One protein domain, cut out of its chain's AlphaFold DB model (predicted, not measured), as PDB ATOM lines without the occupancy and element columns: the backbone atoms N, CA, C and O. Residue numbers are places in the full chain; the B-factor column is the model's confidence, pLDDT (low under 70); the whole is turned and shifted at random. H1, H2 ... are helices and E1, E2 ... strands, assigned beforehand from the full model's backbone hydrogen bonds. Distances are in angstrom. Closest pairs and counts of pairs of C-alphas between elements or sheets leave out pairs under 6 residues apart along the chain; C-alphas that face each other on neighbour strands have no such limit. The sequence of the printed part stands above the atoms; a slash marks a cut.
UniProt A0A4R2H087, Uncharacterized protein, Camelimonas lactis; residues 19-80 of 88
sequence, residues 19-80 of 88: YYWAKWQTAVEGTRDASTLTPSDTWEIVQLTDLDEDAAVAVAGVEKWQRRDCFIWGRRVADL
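What this domain is: This is residues 19 to 80 of the 88 residues of an uncharacterized protein of Camelimonas lactis (UniProt A0A4R2H087). A single strongly twisted antiparallel sheet of five strands curls across its width without closing into a barrel, and its longest strand, E5, bends along one edge. One short helix, H1, sits at one end of the domain, in the excursion between E1 and E2. The 62 printed residues hold E1, H1, E2, E3, E4 and E5 along the chain; the sheet's order is E4, E3, E2, E1, E5, and the class is mostly strand. The whole is compact and rounded, with a radius of gyration of the C-alphas of 10.7 A and spans of 30 by 26 by 19 A.

Where its parts are: E1, residues 19 to 24, begins at C-alpha 19 (204.604, 229.001, 335.638) and is 15.0 A long. H1 is residues 34 to 37, 5.1 A. E2 is residues 44 to 48, 12.5 A; E3 is residues 57 to 59, 6.5 A; E4 is residues 62 to 66, 8.7 A. E5, residues 71 to 78, measures 17.6 A and ends at C-alpha 78 (204.326, 225.105, 332.363).

How they stand to each other: In the sheet, E1 and E5 are antiparallel at 160 degrees, with N 23 and O 72 2.9 A apart, within hydrogen-bond range; E5 bends by 71 degrees at residue 75. On the other side of E1, E2 is antiparallel at 119 degrees, with N 22 and O 44 at 2.8 A. E2, E3 and E4 form a meander, each strand the antiparallel neighbour of the one before, in two hairpins: N 58 and O 47 are 2.9 A apart, N 66 and O 57 2.8 A. The edge strands E4 and E5 are apart. H1 is only just on the sheet, with 5 pairs of C-alphas within 10 A, and only grazes it with residues 34 to 37; its closest C-alphas to E1 are Leu 37 and Trp 24, 6.7 A. H1 is too short for an O i to N i+4 pair; its one O i to N i+3 pair is within range.

The domain as a whole: The C-alphas farthest apart, of Ser 35 and Asp 79, are 30.0 A apart. The printed part has no cut and no long link. Mean pLDDT of the printed part is 89.2; residues 52 to 55 are under 70.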
ATOM      1  N   TYR A  19     203.342 228.886 334.923       94.12
ATOM      2  CA  TYR A  19     204.604 229.001 335.638       94.12
ATOM      3  C   TYR A  19     205.669 229.591 334.720       94.12
ATOM      4  O   TYR A  19     205.775 229.199 333.555       94.12
ATOM      5  N   TYR A  20     206.471 230.517 335.234       94.62
ATOM      6  CA  TYR A  20     207.493 231.230 334.466       94.62
ATOM      7  C   TYR A  20     208.770 231.377 335.276       94.62
ATOM      8  O   TYR A  20     208.714 231.546 336.490       94.62
ATOM      9  N   TRP A  21     209.911 231.401 334.591       96.00
ATOM     10  CA  TRP A  21     211.123 231.973 335.170       96.00
ATOM     11  C   TRP A  21     210.958 233.488 335.315       96.00
ATOM     12  O   TRP A  21     210.542 234.152 334.365       96.00
ATOM     13  N   ALA A  22     211.316 234.043 336.467       94.50
ATOM     14  CA  ALA A  22     211.276 235.472 336.746       94.50
ATOM     15  C   ALA A  22     212.475 235.917 337.601       94.50
ATOM     16  O   ALA A  22     213.011 235.129 338.378       94.50
ATOM     17  N   LYS A  23     212.900 237.177 337.452       94.94
ATOM     18  CA  LYS A  23     213.831 237.855 338.371       94.94
ATOM     19  C   LYS A  23     213.128 238.999 339.076       94.94
ATOM     20  O   LYS A  23     212.453 239.791 338.416       94.94
ATOM     21  N   TRP A  24     213.349 239.150 340.372       94.62
ATOM     22  CA  TRP A  24     212.826 240.274 341.140       94.62
ATOM     23  C   TRP A  24     213.474 241.608 340.750       94.62
ATOM     24  O   TRP A  24     214.690 241.779 340.828       94.62
ATOM     25  N   GLN A  25     212.657 242.596 340.389       93.75
ATOM     26  CA  GLN A  25     213.063 243.996 340.232       93.75
ATOM     27  C   GLN A  25     212.680 244.847 341.441       93.75
ATOM     28  O   GLN A  25     213.461 245.698 341.861       93.75
ATOM     29  N   THR A  26     211.457 244.670 341.937       93.50
ATOM     30  CA  THR A  26     210.857 245.377 343.077       93.50
ATOM     31  C   THR A  26     209.885 244.428 343.775       93.50
ATOM     32  O   THR A  26     209.529 243.409 343.199       93.50
ATOM     33  N   ALA A  27     209.432 244.745 344.984       92.50
ATOM     34  CA  ALA A  27     208.350 244.015 345.645       92.50
ATOM     35  C   ALA A  27     207.167 244.947 345.903       92.50
ATOM     36  O   ALA A  27     207.322 246.169 345.962       92.50
ATOM     37  N   VAL A  28     205.987 244.360 346.081       92.06
ATOM     38  CA  VAL A  28     204.805 245.081 346.559       92.06
ATOM     39  C   VAL A  28     205.063 245.639 347.954       92.06
ATOM     40  O   VAL A  28     205.724 245.003 348.782       92.06
ATOM     41  N   GLU A  29     204.520 246.823 348.226       90.25
ATOM     42  CA  GLU A  29     204.660 247.496 349.513       90.25
ATOM     43  C   GLU A  29     204.219 246.608 350.691       90.25
ATOM     44  O   GLU A  29     203.229 245.862 350.644       90.25
ATOM     45  N   GLY A  30     205.008 246.652 351.767       88.94
ATOM     46  CA  GLY A  30     204.800 245.834 352.958       88.94
ATOM     47  C   GLY A  30     205.038 244.338 352.736       88.94
ATOM     48  O   GLY A  30     204.456 243.527 353.457       88.94
ATOM     49  N   THR A  31     205.799 243.938 351.713       91.44
ATOM     50  CA  THR A  31     206.342 242.572 351.627       91.44
ATOM     51  C   THR A  31     207.448 242.429 352.673       91.44
ATOM     52  O   THR A  31     208.404 243.202 352.655       91.44
ATOM     53  N   ARG A  32     207.301 241.459 353.589       89.12
ATOM     54  CA  ARG A  32     208.141 241.283 354.791       89.12
ATOM     55  C   ARG A  32     209.646 241.310 354.489       89.12
ATOM     56  O   ARG A  32     210.380 242.005 355.178       89.12
ATOM     57  N   ASP A  33     210.064 240.644 353.413       88.94
ATOM     58  CA  ASP A  33     211.477 240.444 353.058       88.94
ATOM     59  C   ASP A  33     211.890 241.166 351.760       88.94
ATOM     60  O   ASP A  33     212.828 240.766 351.069       88.94
ATOM     61  N   ALA A  34     211.194 242.255 351.410       89.00
ATOM     62  CA  ALA A  34     211.382 242.977 350.148       89.00
ATOM     63  C   ALA A  34     212.845 243.363 349.853       89.00
ATOM     64  O   ALA A  34     213.295 243.217 348.718       89.00
ATOM     65  N   SER A  35     213.592 243.837 350.855       88.75
ATOM     66  CA  SER A  35     214.986 244.283 350.694       88.75
ATOM     67  C   SER A  35     215.978 243.146 350.450       88.75
ATOM     68  O   SER A  35     217.070 243.389 349.950       88.75
ATOM     69  N   THR A  36     215.617 241.922 350.835       88.12
ATOM     70  CA  THR A  36     216.438 240.723 350.614       88.12
ATOM     71  C   THR A  36     216.094 240.078 349.275       88.12
ATOM     72  O   THR A  36     216.967 239.545 348.599       88.12
ATOM     73  N   LEU A  37     214.820 240.150 348.879       87.00
ATOM     74  CA  LEU A  37     214.324 239.596 347.622       87.00
ATOM     75  C   LEU A  37     214.633 240.495 346.416       87.00
ATOM     76  O   LEU A  37     214.742 239.993 345.300       87.00
ATOM     77  N   THR A  38     214.744 241.819 346.606       89.12
ATOM     78  CA  THR A  38     214.803 242.786 345.496       89.12
ATOM     79  C   THR A  38     215.925 243.825 345.630       89.12
ATOM     80  O   THR A  38     216.178 244.322 346.729       89.12
ATOM     81  N   PRO A  39     216.537 244.248 344.506       89.50
ATOM     82  CA  PRO A  39     216.537 243.562 343.210       89.50
ATOM     83  C   PRO A  39     217.362 242.267 343.288       89.50
ATOM     84  O   PRO A  39     218.343 242.197 344.025       89.50
ATOM     85  N   SER A  40     217.006 241.263 342.490       90.44
ATOM     86  CA  SER A  40     217.751 240.004 342.397       90.44
ATOM     87  C   SER A  40     218.191 239.744 340.960       90.44
ATOM     88  O   SER A  40     217.447 240.007 340.013       90.44
ATOM     89  N   ASP A  41     219.404 239.210 340.793       91.62
ATOM     90  CA  ASP A  41     219.889 238.725 339.494       91.62
ATOM     91  C   ASP A  41     219.652 237.214 339.295       91.62
ATOM     92  O   ASP A  41     219.957 236.659 338.237       91.62
ATOM     93  N   THR A  42     219.059 236.552 340.289       93.19
ATOM     94  CA  THR A  42     218.734 235.123 340.261       93.19
ATOM     95  C   THR A  42     217.365 234.893 339.628       93.19
ATOM     96  O   THR A  42     216.423 235.647 339.868       93.19
ATOM     97  N   TRP A  43     217.260 233.843 338.810       94.31
ATOM     98  CA  TRP A  43     215.991 233.376 338.256       94.31
ATOM     99  C   TRP A  43     215.303 232.415 339.221       94.31
ATOM    100  O   TRP A  43     215.929 231.477 339.710       94.31
ATOM    101  N   GLU A  44     214.002 232.585 339.407       95.19
ATOM    102  CA  GLU A  44     213.156 231.648 340.143       95.19
ATOM    103  C   GLU A  44     211.849 231.377 339.402       95.19
ATOM    104  O   GLU A  44     211.458 232.137 338.514       95.19
ATOM    105  N   ILE A  45     211.194 230.266 339.731       95.50
ATOM    106  CA  ILE A  45     209.904 229.923 339.139       95.50
ATOM    107  C   ILE A  45     208.806 230.582 339.964       95.50
ATOM    108  O   ILE A  45     208.681 230.327 341.160       95.50
ATOM    109  N   VAL A  46     207.982 231.382 339.300       94.88
ATOM    110  CA  VAL A  46     206.808 232.029 339.889       94.88
ATOM    111  C   VAL A  46     205.546 231.563 339.179       94.88
ATOM    112  O   VAL A  46     205.574 231.202 337.997       94.88
ATOM    113  N   GLN A  47     204.429 231.578 339.895       94.25
ATOM    114  CA  GLN A  47     203.120 231.256 339.346       94.25
ATOM    115  C   GLN A  47     202.392 232.545 338.981       94.25
ATOM    116  O   GLN A  47     202.159 233.396 339.833       94.25
ATOM    117  N   LEU A  48     202.001 232.665 337.718       91.25
ATOM    118  CA  LEU A  48     201.144 233.726 337.216       91.25
ATOM    119  C   LEU A  48     199.697 233.229 337.122       91.25
ATOM    120  O   LEU A  48     199.418 232.239 336.440       91.25
ATOM    121  N   THR A  49     198.780 233.949 337.757       89.25
ATOM    122  CA  THR A  49     197.335 233.696 337.742       89.25
ATOM    123  C   THR A  49     196.586 234.842 337.048       89.25
ATOM    124  O   THR A  49     197.184 235.810 336.561       89.25
ATOM    125  N   ASP A  50     195.272 234.701 336.918       79.25
ATOM    126  CA  ASP A  50     194.343 235.686 336.360       79.25
ATOM    127  C   ASP A  50     193.562 236.444 337.443       79.25
ATOM    128  O   ASP A  50     192.558 237.078 337.134       79.25
ATOM    129  N   LEU A  51     194.043 236.428 338.692       73.62
ATOM    130  CA  LEU A  51     193.483 237.272 339.749       73.62
ATOM    131  C   LEU A  51     193.525 238.747 339.328       73.62
ATOM    132  O   LEU A  51     194.498 239.179 338.699       73.62
ATOM    133  N   ASP A  52     192.467 239.486 339.682       60.16
ATOM    134  CA  ASP A  52     192.184 240.840 339.198       60.16
ATOM    135  C   ASP A  52     193.427 241.755 339.217       60.16
ATOM    136  O   ASP A  52     194.016 242.076 340.252       60.16
ATOM    137  N   GLU A  53     193.811 242.063 337.978       60.47
ATOM    138  CA  GLU A  53     194.752 242.974 337.313       60.47
ATOM    139  C   GLU A  53     196.025 243.525 337.977       60.47
ATOM    140  O   GLU A  53     196.926 243.942 337.237       60.47
ATOM    141  N   ASP A  54     196.198 243.472 339.296       61.97
ATOM    142  CA  ASP A  54     197.387 244.031 339.940       61.97
ATOM    143  C   ASP A  54     198.278 242.982 340.601       61.97
ATOM    144  O   ASP A  54     199.462 242.949 340.275       61.97
ATOM    145  N   ALA A  55     197.765 242.088 341.447       64.56
ATOM    146  CA  ALA A  55     198.582 241.164 342.244       64.56
ATOM    147  C   ALA A  55     198.336 239.697 341.855       64.56
ATOM    148  O   ALA A  55     197.677 238.942 342.561       64.56
ATOM    149  N   ALA A  56     198.875 239.304 340.702       83.62
ATOM    150  CA  ALA A  56     198.596 238.008 340.084       83.62
ATOM    151  C   ALA A  56     199.785 237.031 340.115       83.62
ATOM    152  O   ALA A  56     199.758 236.004 339.439       83.62
ATOM    153  N   VAL A  57     200.866 237.364 340.829       91.88
ATOM    154  CA  VAL A  57     202.074 236.532 340.890       91.88
ATOM    155  C   VAL A  57     202.260 235.964 342.293       91.88
ATOM    156  O   VAL A  57     202.486 236.716 343.240       91.88
ATOM    157  N   ALA A  58     202.195 234.641 342.418       93.62
ATOM    158  CA  ALA A  58     202.569 233.929 343.632       93.62
ATOM    159  C   ALA A  58     204.027 233.469 343.536       93.62
ATOM    160  O   ALA A  58     204.463 232.925 342.516       93.62
ATOM    161  N   VAL A  59     204.775 233.686 344.618       93.62
ATOM    162  CA  VAL A  59     206.184 233.308 344.733       93.62
ATOM    163  C   VAL A  59     206.356 232.409 345.948       93.62
ATOM    164  O   VAL A  59     205.826 232.698 347.023       93.62
ATOM    165  N   ALA A  60     207.078 231.302 345.785       92.94
ATOM    166  CA  ALA A  60     207.283 230.346 346.863       92.94
ATOM    167  C   ALA A  60     207.992 231.013 348.054       92.94
ATOM    168  O   ALA A  60     209.020 231.661 347.896       92.94
ATOM    169  N   GLY A  61     207.429 230.858 349.255       91.88
ATOM    170  CA  GLY A  61     207.961 231.484 350.470       91.88
ATOM    171  C   GLY A  61     207.595 232.962 350.646       91.88
ATOM    172  O   GLY A  61     207.950 233.546 351.666       91.88
ATOM    173  N   VAL A  62     206.847 233.561 349.713       92.69
ATOM    174  CA  VAL A  62     206.352 234.935 349.833       92.69
ATOM    175  C   VAL A  62     204.846 234.912 350.056       92.69
ATOM    176  O   VAL A  62     204.066 234.563 349.180       92.69
ATOM    177  N   GLU A  63     204.438 235.320 351.253       89.62
ATOM    178  CA  GLU A  63     203.036 235.308 351.694       89.62
ATOM    179  C   GLU A  63     202.138 236.250 350.872       89.62
ATOM    180  O   GLU A  63     200.948 236.005 350.694       89.62
ATOM    181  N   LYS A  64     202.712 237.347 350.371       90.38
ATOM    182  CA  LYS A  64     201.979 238.400 349.671       90.38
ATOM    183  C   LYS A  64     202.064 238.212 348.159       90.38
ATOM    184  O   LYS A  64     203.162 238.101 347.613       90.38
ATOM    185  N   TRP A  65     200.916 238.290 347.491       92.19
ATOM    186  CA  TRP A  65     200.831 238.357 346.034       92.19
ATOM    187  C   TRP A  65     201.600 239.550 345.478       92.19
ATOM    188  O   TRP A  65     201.562 240.656 346.020       92.19
ATOM    189  N   GLN A  66     202.287 239.321 344.368       92.50
ATOM    190  CA  GLN A  66     203.157 240.304 343.750       92.50
ATOM    191  C   GLN A  66     202.587 240.781 342.426       92.50
ATOM    192  O   GLN A  66     201.814 240.084 341.758       92.50
ATOM    193  N   ARG A  67     202.986 241.992 342.041       91.06
ATOM    194  CA  ARG A  67     202.538 242.591 340.791       91.06
ATOM    195  C   ARG A  67     203.371 242.108 339.620       91.06
ATOM    196  O   ARG A  67     204.546 241.780 339.759       91.06
ATOM    197  N   ARG A  68     202.780 242.083 338.427       89.06
ATOM    198  CA  ARG A  68     203.488 241.609 337.226       89.06
ATOM    199  C   ARG A  68     204.687 242.490 336.854       89.06
ATOM    200  O   ARG A  68     205.636 242.005 336.245       89.06
ATOM    201  N   ASP A  69     204.650 243.771 337.216       89.44
ATOM    202  CA  ASP A  69     205.716 244.752 336.983       89.44
ATOM    203  C   ASP A  69     206.874 244.660 337.997       89.44
ATOM    204  O   ASP A  69     207.935 245.248 337.769       89.44
ATOM    205  N   CYS A  70     206.718 243.863 339.060       91.88
ATOM    206  CA  CYS A  70     207.775 243.545 340.016       91.88
ATOM    207  C   CYS A  70     208.885 242.670 339.423       91.88
ATOM    208  O   CYS A  70     209.941 242.552 340.042       91.88
ATOM    209  N   PHE A  71     208.693 242.080 338.238       92.25
ATOM    210  CA  PHE A  71     209.581 241.046 337.702       92.25
ATOM    211  C   PHE A  71     210.145 241.362 336.316       92.25
ATOM    212  O   PHE A  71     209.529 242.047 335.499       92.25
ATOM    213  N   ILE A  72     211.341 240.844 336.029       92.69
ATOM    214  CA  ILE A  72     211.797 240.572 334.659       92.69
ATOM    215  C   ILE A  72     211.350 239.155 334.328       92.69
ATOM    216  O   ILE A  72     211.718 238.217 335.033       92.69
ATOM    217  N   TRP A  73     210.581 238.998 333.258       92.06
ATOM    218  CA  TRP A  73     210.025 237.709 332.858       92.06
ATOM    219  C   TRP A  73     210.958 236.960 331.907       92.06
ATOM    220  O   TRP A  73     211.511 237.531 330.968       92.06
ATOM    221  N   GLY A  74     211.121 235.670 332.166       91.62
ATOM    222  CA  GLY A  74     211.863 234.714 331.358       91.62
ATOM    223  C   GLY A  74     210.929 233.740 330.644       91.62
ATOM    224  O   GLY A  74     209.761 234.025 330.375       91.62
ATOM    225  N   ARG A  75     211.462 232.561 330.309       92.38
ATOM    226  CA  ARG A  75     210.716 231.531 329.577       92.38
ATOM    227  C   ARG A  75     209.563 230.981 330.425       92.38
ATOM    228  O   ARG A  75     209.728 230.719 331.616       92.38
ATOM    229  N   ARG A  76     208.430 230.719 329.770       91.75
ATOM    230  CA  ARG A  76     207.344 229.899 330.318       91.75
ATOM    231  C   ARG A  76     207.827 228.478 330.606       91.75
ATOM    232  O   ARG A  76     208.477 227.863 329.760       91.75
ATOM    233  N   VAL A  77     207.489 227.975 331.783       94.19
ATOM    234  CA  VAL A  77     207.845 226.640 332.268       94.19
ATOM    235  C   VAL A  77     206.699 225.666 332.021       94.19
ATOM    236  O   VAL A  77     206.919 224.642 331.383       94.19
ATOM    237  N   ALA A  78     205.486 225.990 332.477       92.69
ATOM    238  CA  ALA A  78     204.326 225.105 332.363       92.69
ATOM    239  C   ALA A  78     202.993 225.868 332.382       92.69
ATOM    240  O   ALA A  78     202.927 227.028 332.798       92.69
ATOM    241  N   ASP A  79     201.933 225.203 331.929       89.12
ATOM    242  CA  ASP A  79     200.549 225.638 332.095       89.12
ATOM    243  C   ASP A  79     200.105 225.548 333.560       89.12
ATOM    244  O   ASP A  79     200.537 224.672 334.308       89.12
ATOM    245  N   LEU A  80     199.231 226.471 333.966       83.19
ATOM    246  CA  LEU A  80     198.504 226.363 335.223       83.19
ATOM    247  C   LEU A  80     197.199 225.624 334.923       83.19
ATOM    248  O   LEU A  80     196.233 226.237 334.477       83.19
TER     249      LEU A  80